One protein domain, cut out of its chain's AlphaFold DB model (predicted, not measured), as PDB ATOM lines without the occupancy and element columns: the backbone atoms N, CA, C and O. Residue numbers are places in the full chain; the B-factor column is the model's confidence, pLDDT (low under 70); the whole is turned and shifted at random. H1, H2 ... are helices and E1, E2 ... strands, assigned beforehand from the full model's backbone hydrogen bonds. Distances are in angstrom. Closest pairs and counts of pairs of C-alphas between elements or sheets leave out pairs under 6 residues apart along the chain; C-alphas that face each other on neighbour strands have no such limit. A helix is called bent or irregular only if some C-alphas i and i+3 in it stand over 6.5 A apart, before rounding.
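What this domain is: This is residues 2 to 107 and 133 to 154 of the 154 residues of the protein "Abi-like protein" of Corynebacterium lowii (UniProt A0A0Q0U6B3). A small head sits at one end of a long, bent helical arm: the helices H1, H2 and H3 and the short hairpin E1 and E2 gather at the beginning of H4, and H4 runs far out from them, with residues 72 to 88 standing free. Past a cut, residues 133 to 154, a stretch with no named element, run along the H4b half of the length: they loop in toward the middle and back out to the far end, their C-alphas lying 12 to 43 A from the mean of all C-alphas. The printed part has 128 residues with four named helices and two named strands, in the order H1 H2 H3 E1 E2 H4; the two strands are antiparallel and the class is mostly helix. The whole is extended, with a radius of gyration of the C-alphas of 23.3 A and spans of 68 by 33 by 25 A, the length being made by the arm.

Where its parts are: Begin at the sheet, where E1 is residues 48 to 50 and E2 is residues 55 to 58. Before it come H1, residues 8 to 17, with C-alpha 8 at (354.906, 315.360, 449.192); H2, residues 25 to 35, 15.0 A long; and H3, residues 37 to 47, 15.1 A long. H3 is irregular, but only just: C-alphas 43 and 46 are 6.9 A apart. Find C-alpha 64 at (349.018, 328.227, 448.257), where H4, residues 64 to 104, begins; by its hydrogen bonds it was assigned as one helix, but it is bent, with C-alphas 84 and 87 6.5 A apart. Its arm H4a, residues 64 to 84, is 30.7 A long, and H4b, residues 87 to 104, is 25.2 A long and ends at C-alpha 104, (387.479, 335.163, 410.184).

How they stand to each other: In the hairpin E1 and E2, look for N 49 and O 57 at 3.0 A and N 55 and O 50 at 2.9 A, both within hydrogen-bond range. The closest C-alphas of H3 and E2, those of Trp 47 and Phe 58, are 5.7 A apart. H1 and E2 are near each other, with 7 pairs of C-alphas within 10 A. H3 touches H4a, which meets it with residues 67 to 71 alone; the closest C-alphas, those of Phe 44 and Ile 67, are 6.5 A apart. They run opposite ways at a steep tilt of 69 degrees, only just short of about perpendicular. H1 touches H2, closest at the C-alphas of Tyr 8 and Ala 29, 5.1 A, at a steep tilt of 62 degrees, opposite ways. H4a and H4b stand at a steep tilt of 45 degrees, and H4b touches no helix. Every O i to N i+4 pair is within hydrogen-bond range in H1, H2, H4a and H4b; in H3 2 of 7 are, beside 5 of 8 O i to N i+3 pairs.

The domain as a whole: The two C-alphas farthest apart, those of Lys 60 and Ser 153, are 70.1 A apart. Residues 108 to 132 are not printed, and C-alphas 107 and 133 are 14.9 A apart across the cut. No link between named elements is long. Past the cut, residues 133 to 134 pair with residues 145 to 146, antiparallel. The mean pLDDT of the printed part is 79.9, and it is under 70 at residues 2 to 3, 103 to 107 and 133 to 154.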
ATOM      1  N   PRO A   2     371.746 316.597 458.750       50.75
ATOM      2  CA  PRO A   2     371.262 316.182 457.439       50.75
ATOM      3  C   PRO A   2     369.799 316.604 457.289       50.75
ATOM      4  O   PRO A   2     369.063 316.661 458.271       50.75
ATOM      5  N   LYS A   3     369.408 316.997 456.079       62.22
ATOM      6  CA  LYS A   3     368.034 317.397 455.787       62.22
ATOM      7  C   LYS A   3     367.276 316.134 455.402       62.22
ATOM      8  O   LYS A   3     367.603 315.535 454.381       62.22
ATOM      9  N   ASP A   4     366.340 315.721 456.247       76.88
ATOM     10  CA  ASP A   4     365.575 314.498 456.028       76.88
ATOM     11  C   ASP A   4     364.710 314.617 454.772       76.88
ATOM     12  O   ASP A   4     364.224 315.697 454.415       76.88
ATOM     13  N   TRP A   5     364.562 313.496 454.068       80.75
ATOM     14  CA  TRP A   5     363.680 313.415 452.915       80.75
ATOM     15  C   TRP A   5     362.229 313.458 453.397       80.75
ATOM     16  O   TRP A   5     361.836 312.663 454.248       80.75
ATOM     17  N   LEU A   6     361.454 314.397 452.856       88.75
ATOM     18  CA  LEU A   6     360.036 314.563 453.159       88.75
ATOM     19  C   LEU A   6     359.206 314.075 451.973       88.75
ATOM     20  O   LEU A   6     359.502 314.447 450.830       88.75
ATOM     21  N   SER A   7     358.148 313.310 452.246       93.56
ATOM     22  CA  SER A   7     357.123 312.991 451.247       93.56
ATOM     23  C   SER A   7     356.395 314.260 450.785       93.56
ATOM     24  O   SER A   7     356.524 315.323 451.399       93.56
ATOM     25  N   TYR A   8     355.629 314.187 449.695       94.12
ATOM     26  CA  TYR A   8     354.906 315.360 449.192       94.12
ATOM     27  C   TYR A   8     353.853 315.851 450.188       94.12
ATOM     28  O   TYR A   8     353.735 317.051 450.408       94.12
ATOM     29  N   GLU A   9     353.169 314.937 450.868       94.25
ATOM     30  CA  GLU A   9     352.198 315.240 451.920       94.25
ATOM     31  C   GLU A   9     352.882 315.938 453.101       94.25
ATOM     32  O   GLU A   9     352.425 316.978 453.562       94.25
ATOM     33  N   GLN A  10     354.049 315.441 453.526       93.19
ATOM     34  CA  GLN A  10     354.842 316.071 454.588       93.19
ATOM     35  C   GLN A  10     355.354 317.462 454.190       93.19
ATOM     36  O   GLN A  10     355.499 318.346 455.034       93.19
ATOM     37  N   GLN A  11     355.644 317.684 452.905       93.81
ATOM     38  CA  GLN A  11     356.008 319.007 452.399       93.81
ATOM     39  C   GLN A  11     354.824 319.979 452.461       93.81
ATOM     40  O   GLN A  11     355.026 321.136 452.829       93.81
ATOM     41  N   VAL A  12     353.612 319.525 452.128       94.56
ATOM     42  CA  VAL A  12     352.376 320.318 452.251       94.56
ATOM     43  C   VAL A  12     352.096 320.644 453.717       94.56
ATOM     44  O   VAL A  12     351.905 321.812 454.057       94.56
ATOM     45  N   GLU A  13     352.178 319.650 454.602       93.94
ATOM     46  CA  GLU A  13     351.974 319.839 456.039       93.94
ATOM     47  C   GLU A  13     352.963 320.867 456.612       93.94
ATOM     48  O   GLU A  13     352.579 321.779 457.343       93.94
ATOM     49  N   LEU A  14     354.235 320.798 456.207       92.44
ATOM     50  CA  LEU A  14     355.262 321.762 456.601       92.44
ATOM     51  C   LEU A  14     354.934 323.201 456.162       92.44
ATOM     52  O   LEU A  14     355.270 324.152 456.873       92.44
ATOM     53  N   LEU A  15     354.317 323.386 454.992       92.25
ATOM     54  CA  LEU A  15     353.874 324.704 454.528       92.25
ATOM     55  C   LEU A  15     352.710 325.219 455.385       92.25
ATOM     56  O   LEU A  15     352.747 326.375 455.817       92.25
ATOM     57  N   GLY A  16     351.749 324.350 455.705       91.25
ATOM     58  CA  GLY A  16     350.643 324.653 456.616       91.25
ATOM     59  C   GLY A  16     351.124 325.036 458.019       91.25
ATOM     60  O   GLY A  16     350.752 326.086 458.542       91.25
ATOM     61  N   GLN A  17     352.046 324.257 458.596       91.81
ATOM     62  CA  GLN A  17     352.661 324.524 459.906       91.81
ATOM     63  C   GLN A  17     353.384 325.880 459.962       91.81
ATOM     64  O   GLN A  17     353.464 326.506 461.017       91.81
ATOM     65  N   ARG A  18     353.903 326.361 458.827       91.19
ATOM     66  CA  ARG A  18     354.553 327.676 458.709       91.19
ATOM     67  C   ARG A  18     353.572 328.832 458.511       91.19
ATOM     68  O   ARG A  18     354.015 329.976 458.418       91.19
ATOM     69  N   GLY A  19     352.271 328.558 458.445       91.56
ATOM     70  CA  GLY A  19     351.219 329.565 458.323       91.56
ATOM     71  C   GLY A  19     350.722 329.812 456.899       91.56
ATOM     72  O   GLY A  19     350.010 330.792 456.686       91.56
ATOM     73  N   MET A  20     351.072 328.960 455.927       93.31
ATOM     74  CA  MET A  20     350.461 329.016 454.597       93.31
ATOM     75  C   MET A  20     349.050 328.429 454.656       93.31
ATOM     76  O   MET A  20     348.846 327.327 455.160       93.31
ATOM     77  N   ARG A  21     348.073 329.152 454.112       94.62
ATOM     78  CA  ARG A  21     346.727 328.627 453.891       94.62
ATOM     79  C   ARG A  21     346.741 327.704 452.675       94.62
ATOM     80  O   ARG A  21     347.211 328.108 451.616       94.62
ATOM     81  N   ILE A  22     346.208 326.501 452.843       94.81
ATOM     82  CA  ILE A  22     346.079 325.485 451.798       94.81
ATOM     83  C   ILE A  22     344.627 325.016 451.844       94.81
ATOM     84  O   ILE A  22     344.179 324.556 452.893       94.81
ATOM     85  N   ASP A  23     343.877 325.208 450.761       92.12
ATOM     86  CA  ASP A  23     342.458 324.841 450.711       92.12
ATOM     87  C   ASP A  23     342.276 323.352 450.345       92.12
ATOM     88  O   ASP A  23     341.371 322.700 450.865       92.12
ATOM     89  N   ASP A  24     343.154 322.800 449.495       93.88
ATOM     90  CA  ASP A  24     343.177 321.380 449.108       93.88
ATOM     91  C   ASP A  24     344.603 320.805 449.188       93.88
ATOM     92  O   ASP A  24     345.436 320.990 448.294       93.88
ATOM     93  N   GLU A  25     344.883 320.084 450.275       94.31
ATOM     94  CA  GLU A  25     346.188 319.465 450.527       94.31
ATOM     95  C   GLU A  25     346.545 318.372 449.508       94.31
ATOM     96  O   GLU A  25     347.720 318.223 449.161       94.31
ATOM     97  N   ALA A  26     345.557 317.641 448.980       94.75
ATOM     98  CA  ALA A  26     345.798 316.597 447.988       94.75
ATOM     99  C   ALA A  26     346.221 317.216 446.650       94.75
ATOM    100  O   ALA A  26     347.241 316.825 446.076       94.75
ATOM    101  N   SER A  27     345.509 318.257 446.198       95.19
ATOM    102  CA  SER A  27     345.902 319.005 444.997       95.19
ATOM    103  C   SER A  27     347.266 319.682 445.163       95.19
ATOM    104  O   SER A  27     348.063 319.726 444.218       95.19
ATOM    105  N   ALA A  28     347.571 320.188 446.361       95.19
ATOM    106  CA  ALA A  28     348.873 320.770 446.664       95.19
ATOM    107  C   ALA A  28     350.005 319.731 446.579       95.19
ATOM    108  O   ALA A  28     351.046 320.013 445.979       95.19
ATOM    109  N   ALA A  29     349.797 318.520 447.103       95.94
ATOM    110  CA  ALA A  29     350.777 317.439 447.032       95.94
ATOM    111  C   ALA A  29     351.033 316.996 445.581       95.94
ATOM    112  O   ALA A  29     352.188 316.898 445.159       95.94
ATOM    113  N   GLU A  30     349.977 316.819 444.779       96.38
ATOM    114  CA  GLU A  30     350.096 316.512 443.346       96.38
ATOM    115  C   GLU A  30     350.829 317.618 442.573       96.38
ATOM    116  O   GLU A  30     351.645 317.350 441.683       96.38
ATOM    117  N   PHE A  31     350.571 318.882 442.911       96.12
ATOM    118  CA  PHE A  31     351.295 320.006 442.330       96.12
ATOM    119  C   PHE A  31     352.787 319.957 442.683       96.12
ATOM    120  O   PHE A  31     353.628 320.064 441.786       96.12
ATOM    121  N   LEU A  32     353.132 319.744 443.957       95.12
ATOM    122  CA  LEU A  32     354.524 319.641 444.403       95.12
ATOM    123  C   LEU A  32     355.247 318.437 443.788       95.12
ATOM    124  O   LEU A  32     356.442 318.540 443.504       95.12
ATOM    125  N   ALA A  33     354.536 317.345 443.502       95.12
ATOM    126  CA  ALA A  33     355.082 316.205 442.772       95.12
ATOM    127  C   ALA A  33     355.471 316.552 441.324       95.12
ATOM    128  O   ALA A  33     356.456 316.022 440.809       95.12
ATOM    129  N   ARG A  34     354.742 317.469 440.671       95.06
ATOM    130  CA  ARG A  34     355.039 317.921 439.300       95.06
ATOM    131  C   ARG A  34     356.093 319.025 439.243       95.06
ATOM    132  O   ARG A  34     356.972 318.985 438.387       95.06
ATOM    133  N   VAL A  35     355.998 320.021 440.124       94.06
ATOM    134  CA  VAL A  35     356.812 321.251 440.058       94.06
ATOM    135  C   VAL A  35     358.073 321.173 440.917       94.06
ATOM    136  O   VAL A  35     359.052 321.847 440.604       94.06
ATOM    137  N   ASN A  36     358.088 320.307 441.933       93.44
ATOM    138  CA  ASN A  36     359.092 320.225 442.992       93.44
ATOM    139  C   ASN A  36     359.046 321.408 443.981       93.44
ATOM    140  O   ASN A  36     359.023 322.582 443.602       93.44
ATOM    141  N   TYR A  37     359.131 321.089 445.276       91.94
ATOM    142  CA  TYR A  37     359.166 322.065 446.367       91.94
ATOM    143  C   TYR A  37     360.245 323.141 446.199       91.94
ATOM    144  O   TYR A  37     359.994 324.309 446.480       91.94
ATOM    145  N   TYR A  38     361.446 322.786 445.732       90.88
ATOM    146  CA  TYR A  38     362.543 323.747 445.603       90.88
ATOM    147  C   TYR A  38     362.237 324.830 444.564       90.88
ATOM    148  O   TYR A  38     362.437 326.012 444.842       90.88
ATOM    149  N   ARG A  39     361.686 324.449 443.406       90.88
ATOM    150  CA  ARG A  39     361.252 325.404 442.377       90.88
ATOM    151  C   ARG A  39     360.125 326.282 442.910       90.88
ATOM    152  O   ARG A  39     360.213 327.501 442.813       90.88
ATOM    153  N   PHE A  40     359.124 325.675 443.546       93.75
ATOM    154  CA  PHE A  40     358.006 326.422 444.121       93.75
ATOM    155  C   PHE A  40     358.445 327.386 445.244       93.75
ATOM    156  O   PHE A  40     357.884 328.470 445.394       93.75
ATOM    157  N   SER A  41     359.521 327.058 445.969       91.06
ATOM    158  CA  SER A  41     360.049 327.902 447.048       91.06
ATOM    159  C   SER A  41     360.603 329.252 446.620       91.06
ATOM    160  O   SER A  41     360.643 330.170 447.439       91.06
ATOM    161  N   GLY A  42     360.955 329.421 445.344       91.50
ATOM    162  CA  GLY A  42     361.324 330.729 444.807       91.50
ATOM    163  C   GLY A  42     360.174 331.739 444.872       91.50
ATOM    164  O   GLY A  42     360.401 332.900 445.197       91.50
ATOM    165  N   TYR A  43     358.938 331.287 444.645       91.94
ATOM    166  CA  TYR A  43     357.763 332.156 444.515       91.94
ATOM    167  C   TYR A  43     357.252 332.648 445.865       91.94
ATOM    168  O   TYR A  43     356.914 333.820 446.033       91.94
ATOM    169  N   PHE A  44     357.231 331.765 446.861       90.25
ATOM    170  CA  PHE A  44     356.700 332.102 448.177       90.25
ATOM    171  C   PHE A  44     357.726 332.732 449.119       90.25
ATOM    172  O   PHE A  44     357.365 333.153 450.213       90.25
ATOM    173  N   ARG A  45     359.001 332.847 448.722       88.88
ATOM    174  CA  ARG A  45     360.047 333.448 449.565       88.88
ATOM    175  C   ARG A  45     359.754 334.905 449.930       88.88
ATOM    176  O   ARG A  45     360.112 335.354 451.011       88.88
ATOM    177  N   HIS A  46     359.074 335.627 449.043       87.38
ATOM    178  CA  HIS A  46     358.634 337.008 449.274       87.38
ATOM    179  C   HIS A  46     357.439 337.116 450.226       87.38
ATOM    180  O   HIS A  46     357.120 338.205 450.695       87.38
ATOM    181  N   TRP A  47     356.791 335.989 450.517       87.94
ATOM    182  CA  TRP A  47     355.648 335.886 451.418       87.94
ATOM    183  C   TRP A  47     356.058 335.433 452.826       87.94
ATOM    184  O   TRP A  47     355.192 335.168 453.660       87.94
ATOM    185  N   GLN A  48     357.364 335.333 453.088       90.19
ATOM    186  CA  GLN A  48     357.933 334.963 454.381       90.19
ATOM    187  C   GLN A  48     358.523 336.184 455.094       90.19
ATOM    188  O   GLN A  48     359.001 337.112 454.444       90.19
ATOM    189  N   HIS A  49     358.523 336.157 456.428       85.44
ATOM    190  CA  HIS A  49     358.989 337.270 457.260       85.44
ATOM    191  C   HIS A  49     360.479 337.593 457.082       85.44
ATOM    192  O   HIS A  49     360.826 338.716 456.722       85.44
ATOM    193  N   ASP A  50     361.364 336.630 457.345       81.25
ATOM    194  CA  ASP A  50     362.807 336.816 457.182       81.25
ATOM    195  C   ASP A  50     363.507 335.475 456.897       81.25
ATOM    196  O   ASP A  50     364.190 334.901 457.757       81.25
ATOM    197  N   PRO A  51     363.387 334.957 455.660       75.75
ATOM    198  CA  PRO A  51     364.015 333.696 455.288       75.75
ATOM    199  C   PRO A  51     365.552 333.776 455.292       75.75
ATOM    200  O   PRO A  51     366.209 332.736 455.243       75.75
ATOM    201  N   ALA A  52     366.149 334.976 455.340       75.38
ATOM    202  CA  ALA A  52     367.598 335.155 455.441       75.38
ATOM    203  C   ALA A  52     368.102 334.959 456.880       75.38
ATOM    204  O   ALA A  52     369.188 334.414 457.074       75.38
ATOM    205  N   ARG A  53     367.299 335.334 457.884       75.44
ATOM    206  CA  ARG A  53     367.563 335.041 459.306       75.44
ATOM    207  C   ARG A  53     367.043 333.678 459.770       75.44
ATOM    208  O   ARG A  53     367.230 333.321 460.928       75.44
ATOM    209  N   GLY A  54     366.444 332.901 458.867       77.88
ATOM    210  CA  GLY A  54     365.916 331.563 459.143       77.88
ATOM    211  C   GLY A  54     364.450 331.545 459.578       77.88
ATOM    212  O   GLY A  54     363.922 330.463 459.851       77.88
ATOM    213  N   ASP A  55     363.780 332.700 459.589       82.62
ATOM    214  CA  ASP A  55     362.346 332.781 459.833       82.62
ATOM    215  C   ASP A  55     361.573 332.454 458.549       82.62
ATOM    216  O   ASP A  55     361.452 333.256 457.623       82.62
ATOM    217  N   ASN A  56     361.076 331.220 458.496       84.06
ATOM    218  CA  ASN A  56     360.320 330.689 457.367       84.06
ATOM    219  C   ASN A  56     358.800 330.830 457.550       84.06
ATOM    220  O   ASN A  56     358.060 330.193 456.794       84.06
ATOM    221  N   GLN A  57     358.334 331.600 458.542       88.69
ATOM    222  CA  GLN A  57     356.906 331.839 458.745       88.69
ATOM    223  C   GLN A  57     356.329 332.720 457.638       88.69
ATOM    224  O   GLN A  57     356.963 333.680 457.191       88.69
ATOM    225  N   PHE A  58     355.114 332.384 457.210       90.38
ATOM    226  CA  PHE A  58     354.376 333.113 456.187       90.38
ATOM    227  C   PHE A  58     353.554 334.261 456.784       90.38
ATOM    228  O   PHE A  58     353.054 334.169 457.907       90.38
ATOM    229  N   PHE A  59     353.369 335.339 456.016       87.31
ATOM    230  CA  PHE A  59     352.461 336.423 456.398       87.31
ATOM    231  C   PHE A  59     351.001 335.945 456.455       87.31
ATOM    232  O   PHE A  59     350.577 335.065 455.698       87.31
ATOM    233  N   LYS A  60     350.183 336.594 457.298       82.06
ATOM    234  CA  LYS A  60     348.731 336.357 457.325       82.06
ATOM    235  C   LYS A  60     348.121 336.629 455.948       82.06
ATOM    236  O   LYS A  60     348.184 337.752 455.457       82.06
ATOM    237  N   GLY A  61     347.487 335.608 455.374       83.50
ATOM    238  CA  GLY A  61     346.841 335.678 454.059       83.50
ATOM    239  C   GLY A  61     347.649 335.060 452.916       83.50
ATOM    240  O   GLY A  61     347.157 335.047 451.792       83.50
ATOM    241  N   ALA A  62     348.841 334.512 453.178       89.81
ATOM    242  CA  ALA A  62     349.553 333.699 452.197       89.81
ATOM    243  C   ALA A  62     348.753 332.426 451.880       89.81
ATOM    244  O   ALA A  62     348.625 331.551 452.735       89.81
ATOM    245  N   SER A  63     348.214 332.331 450.663       94.19
ATOM    246  CA  SER A  63     347.490 331.156 450.163       94.19
ATOM    247  C   SER A  63     348.323 330.432 449.111       94.19
ATOM    248  O   SER A  63     348.913 331.058 448.223       94.19
ATOM    249  N   PHE A  64     348.352 329.106 449.209       94.56
ATOM    250  CA  PHE A  64     349.018 328.227 448.257       94.56
ATOM    251  C   PHE A  64     348.476 328.427 446.840       94.56
ATOM    252  O   PHE A  64     349.242 328.534 445.887       94.56
ATOM    253  N   GLU A  65     347.160 328.558 446.714       94.12
ATOM    254  CA  GLU A  65     346.419 328.754 445.471       94.12
ATOM    255  C   GLU A  65     346.816 330.068 444.795       94.12
ATOM    256  O   GLU A  65     347.003 330.109 443.581       94.12
ATOM    257  N   THR A  66     347.024 331.127 445.582       94.19
ATOM    258  CA  THR A  66     347.475 332.429 445.062       94.19
ATOM    259  C   THR A  66     348.887 332.335 444.480       94.19
ATOM    260  O   THR A  66     349.155 332.833 443.387       94.19
ATOM    261  N   ILE A  67     349.800 331.670 445.190       94.12
ATOM    262  CA  ILE A  67     351.187 331.497 444.741       94.12
ATOM    263  C   ILE A  67     351.247 330.541 443.539       94.12
ATOM    264  O   ILE A  67     352.016 330.764 442.605       94.12
ATOM    265  N   ARG A  68     350.410 329.501 443.526       95.12
ATOM    266  CA  ARG A  68     350.245 328.596 442.386       95.12
ATOM    267  C   ARG A  68     349.733 329.333 441.149       95.12
ATOM    268  O   ARG A  68     350.302 329.150 440.082       95.12
ATOM    269  N   ALA A  69     348.736 330.204 441.286       94.94
ATOM    270  CA  ALA A  69     348.240 331.009 440.170       94.94
ATOM    271  C   ALA A  69     349.328 331.935 439.596       94.94
ATOM    272  O   ALA A  69     349.428 332.090 438.381       94.94
ATOM    273  N   LEU A  70     350.183 332.504 440.456       94.50
ATOM    274  CA  LEU A  70     351.352 333.272 440.018       94.50
ATOM    275  C   LEU A  70     352.348 332.407 439.228       94.50
ATOM    276  O   LEU A  70     352.848 332.848 438.196       94.50
ATOM    277  N   TYR A  71     352.627 331.189 439.703       95.56
ATOM    278  CA  TYR A  71     353.478 330.231 438.993       95.56
ATOM    279  C   TYR A  71     352.916 329.903 437.606       95.56
ATOM    280  O   TYR A  71     353.639 329.994 436.615       95.56
ATOM    281  N   ASP A  72     351.630 329.551 437.538       95.25
ATOM    282  CA  ASP A  72     350.962 329.160 436.295       95.25
ATOM    283  C   ASP A  72     350.975 330.319 435.280       95.25
ATOM    284  O   ASP A  72     351.364 330.122 434.129       95.25
ATOM    285  N   ALA A  73     350.694 331.551 435.724       96.19
ATOM    286  CA  ALA A  73     350.761 332.746 434.879       96.19
ATOM    287  C   ALA A  73     352.172 333.021 434.324       96.19
ATOM    288  O   ALA A  73     352.325 333.439 433.175       96.19
ATOM    289  N   GLU A  74     353.223 332.779 435.113       95.88
ATOM    290  CA  GLU A  74     354.596 332.885 434.609       95.88
ATOM    291  C   GLU A  74     354.889 331.806 433.560       95.88
ATOM    292  O   GLU A  74     355.517 332.105 432.546       95.88
ATOM    293  N   GLN A  75     354.429 330.565 433.759       95.44
ATOM    294  CA  GLN A  75     354.637 329.510 432.761       95.44
ATOM    295  C   GLN A  75     353.933 329.838 431.437       95.44
ATOM    296  O   GLN A  75     354.503 329.601 430.373       95.44
ATOM    297  N   GLU A  76     352.738 330.430 431.489       96.38
ATOM    298  CA  GLU A  76     352.033 330.924 430.300       96.38
ATOM    299  C   GLU A  76     352.828 332.028 429.588       96.38
ATOM    300  O   GLU A  76     353.015 331.972 428.371       96.38
ATOM    301  N   LEU A  77     353.365 332.997 430.336       96.56
ATOM    302  CA  LEU A  77     354.213 334.049 429.772       96.56
ATOM    303  C   LEU A  77     355.481 333.473 429.125       96.56
ATOM    304  O   LEU A  77     355.858 333.887 428.029       96.56
ATOM    305  N   MET A  78     356.136 332.521 429.791       95.56
ATOM    306  CA  MET A  78     357.340 331.871 429.271       95.56
ATOM    307  C   MET A  78     357.052 331.103 427.982       95.56
ATOM    308  O   MET A  78     357.851 331.185 427.055       95.56
ATOM    309  N   ALA A  79     355.898 330.440 427.874       95.50
ATOM    310  CA  ALA A  79     355.503 329.752 426.645       95.50
ATOM    311  C   ALA A  79     355.391 330.719 425.451       95.50
ATOM    312  O   ALA A  79     355.911 330.429 424.372       95.50
ATOM    313  N   VAL A  80     354.780 331.891 425.654       96.50
ATOM    314  CA  VAL A  80     354.668 332.928 424.611       96.50
ATOM    315  C   VAL A  80     356.038 333.518 424.264       96.50
ATOM    316  O   VAL A  80     356.358 333.721 423.092       96.50
ATOM    317  N   CYS A  81     356.870 333.790 425.270       96.19
ATOM    318  CA  CYS A  81     358.228 334.286 425.053       96.19
ATOM    319  C   CYS A  81     359.076 333.290 424.253       96.19
ATOM    320  O   CYS A  81     359.758 333.701 423.318       96.19
ATOM    321  N   ASP A  82     359.015 332.000 424.582       94.75
ATOM    322  CA  ASP A  82     359.772 330.955 423.891       94.75
ATOM    323  C   ASP A  82     359.350 330.833 422.424       94.75
ATOM    324  O   ASP A  82     360.212 330.757 421.544       94.75
ATOM    325  N   GLU A  83     358.048 330.897 422.133       95.44
ATOM    326  CA  GLU A  83     357.532 330.875 420.759       95.44
ATOM    327  C   GLU A  83     358.111 332.018 419.905       95.44
ATOM    328  O   GLU A  83     358.477 331.818 418.744       95.44
ATOM    329  N   LEU A  84     358.263 333.209 420.491       94.94
ATOM    330  CA  LEU A  84     358.797 334.388 419.803       94.94
ATOM    331  C   LEU A  84     360.330 334.399 419.726       94.94
ATOM    332  O   LEU A  84     360.905 334.815 418.714       94.94
ATOM    333  N   LEU A  85     361.010 333.969 420.789       95.75
ATOM    334  CA  LEU A  85     362.468 334.027 420.890       95.75
ATOM    335  C   LEU A  85     363.147 332.913 420.099       95.75
ATOM    336  O   LEU A  85     364.219 333.147 419.538       95.75
ATOM    337  N   HIS A  86     362.522 331.740 419.983       94.44
ATOM    338  CA  HIS A  86     363.102 330.603 419.276       94.44
ATOM    339  C   HIS A  86     363.508 330.908 417.815       94.44
ATOM    340  O   HIS A  86     364.672 330.687 417.458       94.44
ATOM    341  N   PRO A  87     362.645 331.468 416.942       95.06
ATOM    342  CA  PRO A  87     363.047 331.795 415.571       95.06
ATOM    343  C   PRO A  87     364.096 332.916 415.506       95.06
ATOM    344  O   PRO A  87     364.979 332.885 414.643       95.06
ATOM    345  N   LEU A  88     364.043 333.892 416.421       95.25
ATOM    346  CA  LEU A  88     365.040 334.963 416.507       95.25
ATOM    347  C   LEU A  88     366.418 334.414 416.884       95.25
ATOM    348  O   LEU A  88     367.422 334.800 416.287       95.25
ATOM    349  N   GLU A  89     366.472 333.474 417.823       95.19
ATOM    350  CA  GLU A  89     367.691 332.782 418.230       95.19
ATOM    351  C   GLU A  89     368.325 332.032 417.049       95.19
ATOM    352  O   GLU A  89     369.525 332.170 416.787       95.19
ATOM    353  N   VAL A  90     367.522 331.285 416.281       92.44
ATOM    354  CA  VAL A  90     367.983 330.568 415.080       92.44
ATOM    355  C   VAL A  90     368.508 331.543 414.023       92.44
ATOM    356  O   VAL A  90     369.590 331.327 413.459       92.44
ATOM    357  N   LEU A  91     367.791 332.643 413.779       95.75
ATOM    358  CA  LEU A  91     368.197 333.683 412.835       95.75
ATOM    359  C   LEU A  91     369.533 334.317 413.236       95.75
ATOM    360  O   LEU A  91     370.458 334.378 412.419       95.75
ATOM    361  N   LEU A  92     369.652 334.762 414.488       94.50
ATOM    362  CA  LEU A  92     370.858 335.400 415.011       94.50
ATOM    363  C   LEU A  92     372.048 334.445 414.966       94.50
ATOM    364  O   LEU A  92     373.107 334.825 414.466       94.50
ATOM    365  N   ARG A  93     371.864 333.187 415.385       87.69
ATOM    366  CA  ARG A  93     372.905 332.152 415.318       87.69
ATOM    367  C   ARG A  93     373.388 331.929 413.884       87.69
ATOM    368  O   ARG A  93     374.591 331.864 413.639       87.69
ATOM    369  N   THR A  94     372.464 331.876 412.926       91.56
ATOM    370  CA  THR A  94     372.778 331.665 411.504       91.56
ATOM    371  C   THR A  94     373.527 332.857 410.909       91.56
ATOM    372  O   THR A  94     374.553 332.695 410.248       91.56
ATOM    373  N   ARG A  95     373.041 334.079 411.156       91.62
ATOM    374  CA  ARG A  95     373.676 335.316 410.679       91.62
ATOM    375  C   ARG A  95     375.055 335.511 411.304       91.62
ATOM    376  O   ARG A  95     375.983 335.887 410.589       91.62
ATOM    377  N   PHE A  96     375.202 335.205 412.592       89.00
ATOM    378  CA  PHE A  96     376.482 335.258 413.290       89.00
ATOM    379  C   PHE A  96     377.486 334.275 412.685       89.00
ATOM    380  O   PHE A  96     378.573 334.694 412.297       89.00
ATOM    381  N   ALA A  97     377.113 333.001 412.520       84.31
ATOM    382  CA  ALA A  97     377.990 331.990 411.933       84.31
ATOM    383  C   ALA A  97     378.442 332.364 410.510       84.31
ATOM    384  O   ALA A  97     379.623 332.242 410.187       84.31
ATOM    385  N   TYR A  98     377.529 332.886 409.681       83.94
ATOM    386  CA  TYR A  98     377.856 333.355 408.334       83.94
ATOM    387  C   TYR A  98     378.810 334.557 408.353       83.94
ATOM    388  O   TYR A  98     379.872 334.516 407.732       83.94
ATOM    389  N   ALA A  99     378.473 335.616 409.097       86.12
ATOM    390  CA  ALA A  99     379.293 336.825 409.173       86.12
ATOM    391  C   ALA A  99     380.687 336.537 409.752       86.12
ATOM    392  O   ALA A  99     381.686 337.064 409.259       86.12
ATOM    393  N   TYR A 100     380.757 335.673 410.766       81.62
ATOM    394  CA  TYR A 100     382.009 335.213 411.350       81.62
ATOM    395  C   TYR A 100     382.818 334.387 410.343       81.62
ATOM    396  O   TYR A 100     383.993 334.673 410.127       81.62
ATOM    397  N   GLY A 101     382.200 333.414 409.665       79.44
ATOM    398  CA  GLY A 101     382.855 332.605 408.634       79.44
ATOM    399  C   GLY A 101     383.411 333.444 407.480       79.44
ATOM    400  O   GLY A 101     384.531 333.204 407.036       79.44
ATOM    401  N   CYS A 102     382.691 334.479 407.043       74.75
ATOM    402  CA  CYS A 102     383.160 335.397 406.004       74.75
ATOM    403  C   CYS A 102     384.331 336.284 406.452       74.75
ATOM    404  O   CYS A 102     385.213 336.563 405.643       74.75
ATOM    405  N   ARG A 103     384.345 336.752 407.708       69.38
ATOM    406  CA  ARG A 103     385.369 337.695 408.201       69.38
ATOM    407  C   ARG A 103     386.603 337.019 408.791       69.38
ATOM    408  O   ARG A 103     387.696 337.556 408.674       69.38
ATOM    409  N   VAL A 104     386.429 335.863 409.427       68.12
ATOM    410  CA  VAL A 104     387.479 335.163 410.184       68.12
ATOM    411  C   VAL A 104     387.893 333.855 409.502       68.12
ATOM    412  O   VAL A 104     389.034 333.425 409.636       68.12
ATOM    413  N   GLY A 105     387.010 333.235 408.709       55.00
ATOM    414  CA  GLY A 105     387.221 331.909 408.110       55.00
ATOM    415  C   GLY A 105     388.269 331.821 406.994       55.00
ATOM    416  O   GLY A 105     388.497 330.729 406.480       55.00
ATOM    417  N   VAL A 106     388.932 332.922 406.622       51.19
ATOM    418  CA  VAL A 106     390.102 332.877 405.720       51.19
ATOM    419  C   VAL A 106     391.356 332.384 406.453       51.19
ATOM    420  O   VAL A 106     392.274 331.861 405.825       51.19
ATOM    421  N   THR A 107     391.384 332.451 407.783       46.25
ATOM    422  CA  THR A 107     392.512 331.971 408.581       46.25
ATOM    423  C   THR A 107     392.062 330.719 409.322       46.25
ATOM    424  O   THR A 107     391.101 330.766 410.084       46.25
ATOM    425  N   ILE A 133     382.379 322.509 413.973       42.00
ATOM    426  CA  ILE A 133     382.369 323.271 415.231       42.00
ATOM    427  C   ILE A 133     381.047 323.007 415.936       42.00
ATOM    428  O   ILE A 133     380.005 323.251 415.336       42.00
ATOM    429  N   PHE A 134     381.105 322.599 417.206       35.56
ATOM    430  CA  PHE A 134     379.968 322.598 418.121       35.56
ATOM    431  C   PHE A 134     379.981 323.862 418.975       35.56
ATOM    432  O   PHE A 134     380.784 323.991 419.897       35.56
ATOM    433  N   LEU A 135     379.097 324.811 418.664       37.50
ATOM    434  CA  LEU A 135     378.892 325.990 419.503       37.50
ATOM    435  C   LEU A 135     377.824 325.660 420.551       37.50
ATOM    436  O   LEU A 135     376.641 325.554 420.229       37.50
ATOM    437  N   TRP A 136     378.239 325.482 421.804       35.72
ATOM    438  CA  TRP A 136     377.313 325.308 422.921       35.72
ATOM    439  C   TRP A 136     376.824 326.687 423.370       35.72
ATOM    440  O   TRP A 136     377.492 327.382 424.131       35.72
ATOM    441  N   VAL A 137     375.679 327.121 422.844       35.53
ATOM    442  CA  VAL A 137     374.982 328.332 423.299       35.53
ATOM    443  C   VAL A 137     373.588 327.904 423.728       35.53
ATOM    444  O   VAL A 137     372.711 327.754 422.882       35.53
ATOM    445  N   GLY A 138     373.427 327.668 425.032       30.77
ATOM    446  CA  GLY A 138     372.154 327.318 425.665       30.77
ATOM    447  C   GLY A 138     372.126 325.895 426.227       30.77
ATOM    448  O   GLY A 138     372.397 324.919 425.528       30.77
ATOM    449  N   GLY A 139     371.796 325.780 427.516       38.78
ATOM    450  CA  GLY A 139     371.677 324.509 428.223       38.78
ATOM    451  C   GLY A 139     370.463 323.707 427.764       38.78
ATOM    452  O   GLY A 139     369.416 323.773 428.390       38.78
ATOM    453  N   GLY A 140     370.599 322.932 426.688       41.06
ATOM    454  CA  GLY A 140     369.524 322.041 426.249       41.06
ATOM    455  C   GLY A 140     369.672 321.484 424.833       41.06
ATOM    456  O   GLY A 140     369.075 321.989 423.898       41.06
ATOM    457  N   ARG A 141     370.424 320.386 424.693       37.66
ATOM    458  CA  ARG A 141     370.240 319.317 423.680       37.66
ATOM    459  C   ARG A 141     370.146 319.676 422.180       37.66
ATOM    460  O   ARG A 141     369.495 318.946 421.437       37.66
ATOM    461  N   SER A 142     370.871 320.669 421.672       34.84
ATOM    462  CA  SER A 142     371.168 320.703 420.228       34.84
ATOM    463  C   SER A 142     372.616 321.066 419.941       34.84
ATOM    464  O   SER A 142     373.073 322.183 420.160       34.84
ATOM    465  N   MET A 143     373.346 320.061 419.460       34.12
ATOM    466  CA  MET A 143     374.716 320.173 418.988       34.12
ATOM    467  C   MET A 143     374.666 320.759 417.564       34.12
ATOM    468  O   MET A 143     374.285 320.073 416.622       34.12
ATOM    469  N   MET A 144     374.991 322.045 417.407       39.59
ATOM    470  CA  MET A 144     375.006 322.722 416.103       39.59
ATOM    471  C   MET A 144     376.371 322.549 415.438       39.59
ATOM    472  O   MET A 144     377.342 323.116 415.928       39.59
ATOM    473  N   CYS A 145     376.430 321.810 414.328       35.91
ATOM    474  CA  CYS A 145     377.595 321.698 413.449       35.91
ATOM    475  C   CYS A 145     377.699 322.941 412.551       35.91
ATOM    476  O   CYS A 145     376.955 323.061 411.578       35.91
ATOM    477  N   ILE A 146     378.619 323.867 412.827       42.81
ATOM    478  CA  ILE A 146     378.885 324.985 411.905       42.81
ATOM    479  C   ILE A 146     379.828 324.483 410.808       42.81
ATOM    480  O   ILE A 146     381.041 324.425 411.001       42.81
ATOM    481  N   VAL A 147     379.268 324.107 409.657       41.34
ATOM    482  CA  VAL A 147     380.037 323.825 408.436       41.34
ATOM    483  C   VAL A 147     380.098 325.114 407.608       41.34
ATOM    484  O   VAL A 147     379.048 325.684 407.296       41.34
ATOM    485  N   PRO A 148     381.289 325.621 407.241       37.91
ATOM    486  CA  PRO A 148     381.387 326.766 406.345       37.91
ATOM    487  C   PRO A 148     380.728 326.426 405.000       37.91
ATOM    488  O   PRO A 148     381.027 325.395 404.401       37.91
ATOM    489  N   CYS A 149     379.838 327.304 404.522       36.78
ATOM    490  CA  CYS A 149     379.062 327.183 403.275       36.78
ATOM    491  C   CYS A 149     379.921 327.245 401.996       36.78
ATOM    492  O   CYS A 149     379.600 327.994 401.075       36.78
ATOM    493  N   ARG A 150     381.042 326.520 401.919       37.78
ATOM    494  CA  ARG A 150     381.933 326.576 400.757       37.78
ATOM    495  C   ARG A 150     381.903 325.376 399.828       37.78
ATOM    496  O   ARG A 150     382.557 325.481 398.810       37.78
ATOM    497  N   ASN A 151     381.137 324.320 400.105       34.66
ATOM    498  CA  ASN A 151     380.898 323.231 399.148       34.66
ATOM    499  C   ASN A 151     379.611 322.466 399.506       34.66
ATOM    500  O   ASN A 151     379.666 321.435 400.165       34.66
ATOM    501  N   PHE A 152     378.456 322.971 399.077       32.00
ATOM    502  CA  PHE A 152     377.307 322.111 398.784       32.00
ATOM    503  C   PHE A 152     377.242 322.020 397.256       32.00
ATOM    504  O   PHE A 152     376.745 322.938 396.607       32.00
ATOM    505  N   SER A 153     377.831 320.968 396.687       28.23
ATOM    506  CA  SER A 153     377.420 320.498 395.358       28.23
ATOM    507  C   SER A 153     376.207 319.578 395.540       28.23
ATOM    508  O   SER A 153     376.137 318.926 396.586       28.23
ATOM    509  N   PRO A 154     375.259 319.567 394.586       36.97
ATOM    510  CA  PRO A 154     374.089 318.689 394.621       36.97
ATOM    511  C   PRO A 154     374.462 317.204 394.663       36.97
ATOM    512  O   PRO A 154     375.552 316.848 394.153       36.97
TER     513      PRO A 154